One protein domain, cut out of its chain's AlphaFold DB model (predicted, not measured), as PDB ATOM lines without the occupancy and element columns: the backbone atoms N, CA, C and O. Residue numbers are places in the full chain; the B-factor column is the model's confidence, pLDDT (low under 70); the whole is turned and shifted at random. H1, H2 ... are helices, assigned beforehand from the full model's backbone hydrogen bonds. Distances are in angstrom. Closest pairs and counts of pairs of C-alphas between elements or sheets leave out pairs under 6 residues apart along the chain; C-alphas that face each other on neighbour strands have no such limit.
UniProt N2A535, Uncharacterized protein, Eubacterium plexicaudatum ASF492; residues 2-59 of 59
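This is residues 2 to 59 of the 59 residues of an uncharacterized protein of Eubacterium plexicaudatum ASF492 (UniProt N2A535). Three helices make three sides of an open ring: H1 is the shared side, H2 and H3 leave it as two arms, and the link of residues 33 to 40 spans the gap between their far ends. The middle of the ring is hollow in the backbone, residues 2 to 10 make a tail on the H1 side, and residues 50 to 59 fold back over one face of the ring towards H2. The printed part has 58 residues, with three named helices in the order H1, H2, H3 and no named strand, and its class is all helix. It is only just compact, close to loose, with a radius of gyration of the C-alphas of 11.9 A, and it spans 34 by 27 by 16 A.

The printed part begins at Arg 2, with C-alpha 2 at (18.328, 1.549, 3.866). H1 holds residues 11 to 17, 10.0 A from first to last C-alpha, and begins with C-alpha 11 at (14.558, 3.919, -6.730). H2 holds residues 20 to 32, is 18.3 A long between its first and last C-alphas, and is the longest helix by residues; C-alpha 32 is at (-2.332, 5.065, -15.675). H3 holds residues 41 to 49, 12.3 A from first to last C-alpha, and ends with C-alpha 49 at (19.248, 7.226, -9.295).

H1 and H2 are close but not clearly touching, with 1 pair of C-alphas within 8 A, those of Ile 15 and Leu 23 at 7.2 A. They run opposite ways at a tilt of 36 degrees, only just steep. H1 and H3 touch, and their closest C-alphas, those of Arg 11 and Leu 48, are 4.9 A apart. They run the same way at a steep tilt of 69 degrees, only just short of about perpendicular. H2 and H3 are apart, though they follow each other in the chain. In H1, H2 and H3 every O i to N i+4 pair is within hydrogen-bond range.

The two C-alphas farthest apart are those of Tyr 5 and Glu 32, at 35.2 A. The link from H1 to H2 is tight, with 2 residues, and the link from H2 to H3 is short, with 8 residues. Residues 31 to 36 stand free, and so do residues 39 to 44, of which 41 to 44 belong to H3. The printed part has no cut and ends at Leu 59, the chain's last residue. The mean pLDDT of the printed part is 83.7, and the model's confidence is under 70 at residues 2 to 7 and 53 to 59.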
ATOM      1  N   ARG A   2      16.899   1.183   3.835       60.50
ATOM      2  CA  ARG A   2      18.328   1.549   3.866       60.50
ATOM      3  C   ARG A   2      19.190   0.350   3.465       60.50
ATOM      4  O   ARG A   2      18.799  -0.778   3.762       60.50
ATOM      5  N   ASP A   3      20.312   0.584   2.791       63.34
ATOM      6  CA  ASP A   3      21.297  -0.460   2.510       63.34
ATOM      7  C   ASP A   3      22.029  -0.908   3.789       63.34
ATOM      8  O   ASP A   3      21.865  -0.340   4.874       63.34
ATOM      9  N   GLU A   4      22.857  -1.943   3.654       57.59
ATOM     10  CA  GLU A   4      23.688  -2.504   4.729       57.59
ATOM     11  C   GLU A   4      24.712  -1.508   5.316       57.59
ATOM     12  O   GLU A   4      25.290  -1.760   6.373       57.59
ATOM     13  N   TYR A   5      24.889  -0.350   4.672       60.91
ATOM     14  CA  TYR A   5      25.760   0.748   5.089       60.91
ATOM     15  C   TYR A   5      24.973   1.964   5.617       60.91
ATOM     16  O   TYR A   5      25.562   3.010   5.896       60.91
ATOM     17  N   GLY A   6      23.650   1.843   5.772       59.97
ATOM     18  CA  GLY A   6      22.774   2.883   6.308       59.97
ATOM     19  C   GLY A   6      22.383   3.985   5.316       59.97
ATOM     20  O   GLY A   6      21.799   4.984   5.748       59.97
ATOM     21  N   ARG A   7      22.665   3.827   4.019       68.75
ATOM     22  CA  ARG A   7      22.298   4.777   2.954       68.75
ATOM     23  C   ARG A   7      20.880   4.512   2.470       68.75
ATOM     24  O   ARG A   7      20.434   3.371   2.449       68.75
ATOM     25  N   ILE A   8      20.153   5.555   2.083       73.88
ATOM     26  CA  ILE A   8      18.819   5.395   1.494       73.88
ATOM     27  C   ILE A   8      18.987   4.752   0.114       73.88
ATOM     28  O   ILE A   8      19.738   5.262  -0.716       73.88
ATOM     29  N   ASN A   9      18.302   3.631  -0.127       80.88
ATOM     30  CA  ASN A   9      18.317   2.995  -1.442       80.88
ATOM     31  C   ASN A   9      17.760   3.958  -2.495       80.88
ATOM     32  O   ASN A   9      16.755   4.638  -2.273       80.88
ATOM     33  N   ASN A  10      18.380   3.986  -3.669       86.94
ATOM     34  CA  ASN A  10      17.794   4.671  -4.810       86.94
ATOM     35  C   ASN A  10      16.597   3.882  -5.364       86.94
ATOM     36  O   ASN A  10      16.392   2.700  -5.058       86.94
ATOM     37  N   ARG A  11      15.777   4.536  -6.187       89.50
ATOM     38  CA  ARG A  11      14.558   3.919  -6.730       89.50
ATOM     39  C   ARG A  11      14.855   2.660  -7.546       89.50
ATOM     40  O   ARG A  11      14.114   1.686  -7.435       89.50
ATOM     41  N   ALA A  12      15.961   2.626  -8.294       91.25
ATOM     42  CA  ALA A  12      16.370   1.438  -9.046       91.25
ATOM     43  C   ALA A  12      16.632   0.221  -8.144       91.25
ATOM     44  O   ALA A  12      16.229  -0.895  -8.478       91.25
ATOM     45  N   GLN A  13      17.297   0.417  -7.004       88.81
ATOM     46  CA  GLN A  13      17.549  -0.644  -6.030       88.81
ATOM     47  C   GLN A  13      16.244  -1.173  -5.434       88.81
ATOM     48  O   GLN A  13      16.092  -2.385  -5.297       88.81
ATOM     49  N   ILE A  14      15.284  -0.292  -5.137       87.94
ATOM     50  CA  ILE A  14      13.998  -0.725  -4.586       87.94
ATOM     51  C   ILE A  14      13.171  -1.481  -5.621       87.94
ATOM     52  O   ILE A  14      12.700  -2.575  -5.319       87.94
ATOM     53  N   ILE A  15      13.077  -0.984  -6.857       90.25
ATOM     54  CA  ILE A  15      12.363  -1.675  -7.944       90.25
ATOM     55  C   ILE A  15      12.917  -3.092  -8.157       90.25
ATOM     56  O   ILE A  15      12.146  -4.031  -8.331       90.25
ATOM     57  N   ARG A  16      14.244  -3.283  -8.071       89.56
ATOM     58  CA  ARG A  16      14.877  -4.614  -8.169       89.56
ATOM     59  C   ARG A  16      14.500  -5.567  -7.033       89.56
ATOM     60  O   ARG A  16      14.614  -6.774  -7.216       89.56
ATOM     61  N   SER A  17      14.090  -5.045  -5.879       89.38
ATOM     62  CA  SER A  17      13.657  -5.847  -4.727       89.38
ATOM     63  C   SER A  17      12.163  -6.184  -4.721       89.38
ATOM     64  O   SER A  17      11.734  -6.974  -3.882       89.38
ATOM     65  N   LEU A  18      11.367  -5.613  -5.635       90.06
ATOM     66  CA  LEU A  18       9.932  -5.880  -5.695       90.06
ATOM     67  C   LEU A  18       9.654  -7.315  -6.158       90.06
ATOM     68  O   LEU A  18      10.257  -7.821  -7.105       90.06
ATOM     69  N   ASP A  19       8.681  -7.957  -5.515       93.69
ATOM     70  CA  ASP A  19       8.095  -9.189  -6.034       93.69
ATOM     71  C   ASP A  19       7.257  -8.922  -7.303       93.69
ATOM     72  O   ASP A  19       6.974  -7.780  -7.672       93.69
ATOM     73  N   LYS A  20       6.845  -9.994  -7.991       95.62
ATOM     74  CA  LYS A  20       6.127  -9.896  -9.274       95.62
ATOM     75  C   LYS A  20       4.808  -9.129  -9.171       95.62
ATOM     76  O   LYS A  20       4.444  -8.455 -10.130       95.62
ATOM     77  N   LEU A  21       4.090  -9.255  -8.052       95.12
ATOM     78  CA  LEU A  21       2.796  -8.599  -7.872       95.12
ATOM     79  C   LEU A  21       2.998  -7.093  -7.705       95.12
ATOM     80  O   LEU A  21       2.385  -6.309  -8.426       95.12
ATOM     81  N   ARG A  22       3.919  -6.691  -6.826       93.00
ATOM     82  CA  ARG A  22       4.260  -5.277  -6.623       93.00
ATOM     83  C   ARG A  22       4.846  -4.628  -7.869       93.00
ATOM     84  O   ARG A  22       4.491  -3.502  -8.200       93.00
ATOM     85  N   LEU A  23       5.700  -5.346  -8.602       94.81
ATOM     86  CA  LEU A  23       6.230  -4.852  -9.870       94.81
ATOM     87  C   LEU A  23       5.111  -4.634 -10.897       94.81
ATOM     88  O   LEU A  23       5.125  -3.624 -11.595       94.81
ATOM     89  N   ALA A  24       4.128  -5.537 -10.975       97.00
ATOM     90  CA  ALA A  24       2.979  -5.362 -11.859       97.00
ATOM     91  C   ALA A  24       2.154  -4.121 -11.479       97.00
ATOM     92  O   ALA A  24       1.868  -3.308 -12.353       97.00
ATOM     93  N   HIS A  25       1.852  -3.925 -10.191       95.69
ATOM     94  CA  HIS A  25       1.157  -2.723  -9.714       95.69
ATOM     95  C   HIS A  25       1.921  -1.436 -10.039       95.69
ATOM     96  O   HIS A  25       1.333  -0.485 -10.548       95.69
ATOM     97  N   PHE A  26       3.236  -1.421  -9.816       93.69
ATOM     98  CA  PHE A  26       4.078  -0.277 -10.153       93.69
ATOM     99  C   PHE A  26       4.040   0.052 -11.653       93.69
ATOM    100  O   PHE A  26       3.881   1.210 -12.031       93.69
ATOM    101  N   LEU A  27       4.131  -0.961 -12.519       94.94
ATOM    102  CA  LEU A  27       4.037  -0.763 -13.968       94.94
ATOM    103  C   LEU A  27       2.649  -0.267 -14.397       94.94
ATOM    104  O   LEU A  27       2.562   0.582 -15.282       94.94
ATOM    105  N   THR A  28       1.577  -0.746 -13.766       96.94
ATOM    106  CA  THR A  28       0.218  -0.240 -14.004       96.94
ATOM    107  C   THR A  28       0.100   1.238 -13.635       96.94
ATOM    108  O   THR A  28      -0.409   2.008 -14.444       96.94
ATOM    109  N   LEU A  29       0.645   1.662 -12.491       94.12
ATOM    110  CA  LEU A  29       0.630   3.072 -12.082       94.12
ATOM    111  C   LEU A  29       1.330   3.989 -13.091       94.12
ATOM    112  O   LEU A  29       0.840   5.089 -13.344       94.12
ATOM    113  N   ILE A  30       2.438   3.531 -13.691       94.44
ATOM    114  CA  ILE A  30       3.143   4.268 -14.754       94.44
ATOM    115  C   ILE A  30       2.255   4.447 -15.986       94.44
ATOM    116  O   ILE A  30       2.251   5.512 -16.597       94.44
ATOM    117  N   VAL A  31       1.518   3.402 -16.365       95.38
ATOM    118  CA  VAL A  31       0.621   3.439 -17.528       95.38
ATOM    119  C   VAL A  31      -0.596   4.327 -17.268       95.38
ATOM    120  O   VAL A  31      -1.041   5.018 -18.181       95.38
ATOM    121  N   GLU A  32      -1.135   4.305 -16.050       96.56
ATOM    122  CA  GLU A  32      -2.332   5.065 -15.675       96.56
ATOM    123  C   GLU A  32      -2.062   6.563 -15.477       96.56
ATOM    124  O   GLU A  32      -2.955   7.359 -15.750       96.56
ATOM    125  N   ASN A  33      -0.850   6.946 -15.052       95.50
ATOM    126  CA  ASN A  33      -0.502   8.333 -14.702       95.50
ATOM    127  C   ASN A  33       0.810   8.777 -15.379       95.50
ATOM    128  O   ASN A  33       1.765   9.149 -14.694       95.50
ATOM    129  N   PRO A  34       0.932   8.699 -16.717       93.00
ATOM    130  CA  PRO A  34       2.199   8.920 -17.419       93.00
ATOM    131  C   PRO A  34       2.810  10.313 -17.184       93.00
ATOM    132  O   PRO A  34       4.019  10.477 -17.322       93.00
ATOM    133  N   GLU A  35       2.006  11.312 -16.822       94.44
ATOM    134  CA  GLU A  35       2.430  12.671 -16.474       94.44
ATOM    135  C   GLU A  35       3.185  12.778 -15.141       94.44
ATOM    136  O   GLU A  35       3.928  13.740 -14.942       94.44
ATOM    137  N   GLU A  36       3.026  11.801 -14.246       92.00
ATOM    138  CA  GLU A  36       3.751  11.738 -12.971       92.00
ATOM    139  C   GLU A  36       5.136  11.089 -13.113       92.00
ATOM    140  O   GLU A  36       5.952  11.135 -12.184       92.00
ATOM    141  N   TYR A  37       5.429  10.502 -14.280       93.12
ATOM    142  CA  TYR A  37       6.660   9.765 -14.539       93.12
ATOM    143  C   TYR A  37       7.528  10.427 -15.620       93.12
ATOM    144  O   TYR A  37       7.049  11.198 -16.452       93.12
ATOM    145  N   PRO A  38       8.841  10.135 -15.627       96.31
ATOM    146  CA  PRO A  38       9.753  10.649 -16.639       96.31
ATOM    147  C   PRO A  38       9.327  10.312 -18.073       96.31
ATOM    148  O   PRO A  38       8.923   9.189 -18.382       96.31
ATOM    149  N   LYS A  39       9.499  11.266 -18.994       93.81
ATOM    150  CA  LYS A  39       9.055  11.109 -20.396       93.81
ATOM    151  C   LYS A  39      10.153  10.661 -21.360       93.81
ATOM    152  O   LYS A  39       9.876  10.352 -22.515       93.81
ATOM    153  N   ASN A  40      11.413  10.673 -20.927       96.19
ATOM    154  CA  ASN A  40      12.558  10.291 -21.752       96.19
ATOM    155  C   ASN A  40      13.651   9.605 -20.928       96.19
ATOM    156  O   ASN A  40      13.636   9.616 -19.699       96.19
ATOM    157  N   THR A  41      14.612   9.003 -21.625       96.06
ATOM    158  CA  THR A  41      15.670   8.189 -21.018       96.06
ATOM    159  C   THR A  41      16.525   8.948 -20.004       96.06
ATOM    160  O   THR A  41      16.886   8.365 -18.988       96.06
ATOM    161  N   MET A  42      16.839  10.225 -20.243       97.00
ATOM    162  CA  MET A  42      17.672  11.003 -19.318       97.00
ATOM    163  C   MET A  42      16.932  11.295 -18.017       97.00
ATOM    164  O   MET A  42      17.458  11.036 -16.941       97.00
ATOM    165  N   GLU A  43      15.674  11.723 -18.114       95.12
ATOM    166  CA  GLU A  43      14.840  11.943 -16.931       95.12
ATOM    167  C   GLU A  43      14.605  10.635 -16.156       95.12
ATOM    168  O   GLU A  43      14.582  10.640 -14.927       95.12
ATOM    169  N   TRP A  44      14.484   9.497 -16.852       95.12
ATOM    170  CA  TRP A  44      14.409   8.182 -16.207       95.12
ATOM    171  C   TRP A  44      15.686   7.832 -15.451       95.12
ATOM    172  O   TRP A  44      15.604   7.337 -14.329       95.12
ATOM    173  N   LEU A  45      16.857   8.082 -16.041       95.50
ATOM    174  CA  LEU A  45      18.142   7.843 -15.382       95.50
ATOM    175  C   LEU A  45      18.262   8.670 -14.099       95.50
ATOM    176  O   LEU A  45      18.624   8.121 -13.058       95.50
ATOM    177  N   ASP A  46      17.903   9.950 -14.147       94.38
ATOM    178  CA  ASP A  46      17.939  10.823 -12.973       94.38
ATOM    179  C   ASP A  46      16.935  10.361 -11.908       94.38
ATOM    180  O   ASP A  46      17.278  10.210 -10.733       94.38
ATOM    181  N   TRP A  47      15.704  10.044 -12.315       93.88
ATOM    182  CA  TRP A  47      14.654   9.589 -11.407       93.88
ATOM    183  C   TRP A  47      14.998   8.262 -10.723       93.88
ATOM    184  O   TRP A  47      14.718   8.101  -9.535       93.88
ATOM    185  N   LEU A  48      15.607   7.319 -11.447       92.44
ATOM    186  CA  LEU A  48      15.991   5.999 -10.937       92.44
ATOM    187  C   LEU A  48      17.174   6.057  -9.962       92.44
ATOM    188  O   LEU A  48      17.241   5.238  -9.040       92.44
ATOM    189  N   ASN A  49      18.088   7.009 -10.161       90.69
ATOM    190  CA  ASN A  49      19.248   7.226  -9.295       90.69
ATOM    191  C   ASN A  49      18.929   8.074  -8.060       90.69
ATOM    192  O   ASN A  49      19.680   8.021  -7.086       90.69
ATOM    193  N   ALA A  50      17.827   8.826  -8.081       88.06
ATOM    194  CA  ALA A  50      17.371   9.578  -6.925       88.06
ATOM    195  C   ALA A  50      17.025   8.651  -5.748       88.06
ATOM    196  O   ALA A  50      16.575   7.511  -5.920       88.06
ATOM    197  N   GLU A  51      17.220   9.168  -4.535       85.75
ATOM    198  CA  GLU A  51      16.834   8.487  -3.302       85.75
ATOM    199  C   GLU A  51      15.340   8.144  -3.328       85.75
ATOM    200  O   GLU A  51      14.500   8.939  -3.763       85.75
ATOM    201  N   SER A  52      14.984   6.953  -2.847       70.81
ATOM    202  CA  SER A  52      13.589   6.509  -2.831       70.81
ATOM    203  C   SER A  52      12.679   7.335  -1.921       70.81
ATOM    204  O   SER A  52      11.458   7.216  -2.011       70.81
ATOM    205  N   GLY A  53      13.266   8.124  -1.016       64.06
ATOM    206  CA  GLY A  53      12.574   8.705   0.131       64.06
ATOM    207  C   GLY A  53      11.980   7.640   1.063       64.06
ATOM    208  O   GLY A  53      12.161   6.433   0.858       64.06
ATOM    209  N   ASP A  54      11.240   8.099   2.073       51.91
ATOM    210  CA  ASP A  54      10.538   7.257   3.057       51.91
ATOM    211  C   ASP A  54       9.197   6.686   2.541       51.91
ATOM    212  O   ASP A  54       8.526   5.942   3.245       51.91
ATOM    213  N   ASN A  55       8.777   7.020   1.313       47.34
ATOM    214  CA  ASN A  55       7.395   6.819   0.847       47.34
ATOM    215  C   ASN A  55       7.164   5.622  -0.095       47.34
ATOM    216  O   ASN A  55       6.035   5.442  -0.551       47.34
ATOM    217  N   ILE A  56       8.169   4.783  -0.385       49.72
ATOM    218  CA  ILE A  56       7.935   3.568  -1.199       49.72
ATOM    219  C   ILE A  56       7.200   2.462  -0.414       49.72
ATOM    220  O   ILE A  56       6.657   1.545  -1.018       49.72
ATOM    221  N   ASP A  57       7.022   2.595   0.904       43.88
ATOM    222  CA  ASP A  57       6.195   1.666   1.698       43.88
ATOM    223  C   ASP A  57       4.684   1.708   1.349       43.88
ATOM    224  O   ASP A  57       3.882   1.011   1.969       43.88
ATOM    225  N   LYS A  58       4.278   2.502   0.346       41.78
ATOM    226  CA  LYS A  58       2.923   2.520  -0.228       41.78
ATOM    227  C   LYS A  58       2.807   1.908  -1.637       41.78
ATOM    228  O   LYS A  58       1.731   2.020  -2.220       41.78
ATOM    229  N   LEU A  59       3.867   1.288  -2.173       45.41
ATOM    230  CA  LEU A  59       3.824   0.519  -3.430       45.41
ATOM    231  C   LEU A  59       3.529  -0.974  -3.203       45.41
ATOM    232  O   LEU A  59       4.146  -1.598  -2.306       45.41
TER     233      LEU A  59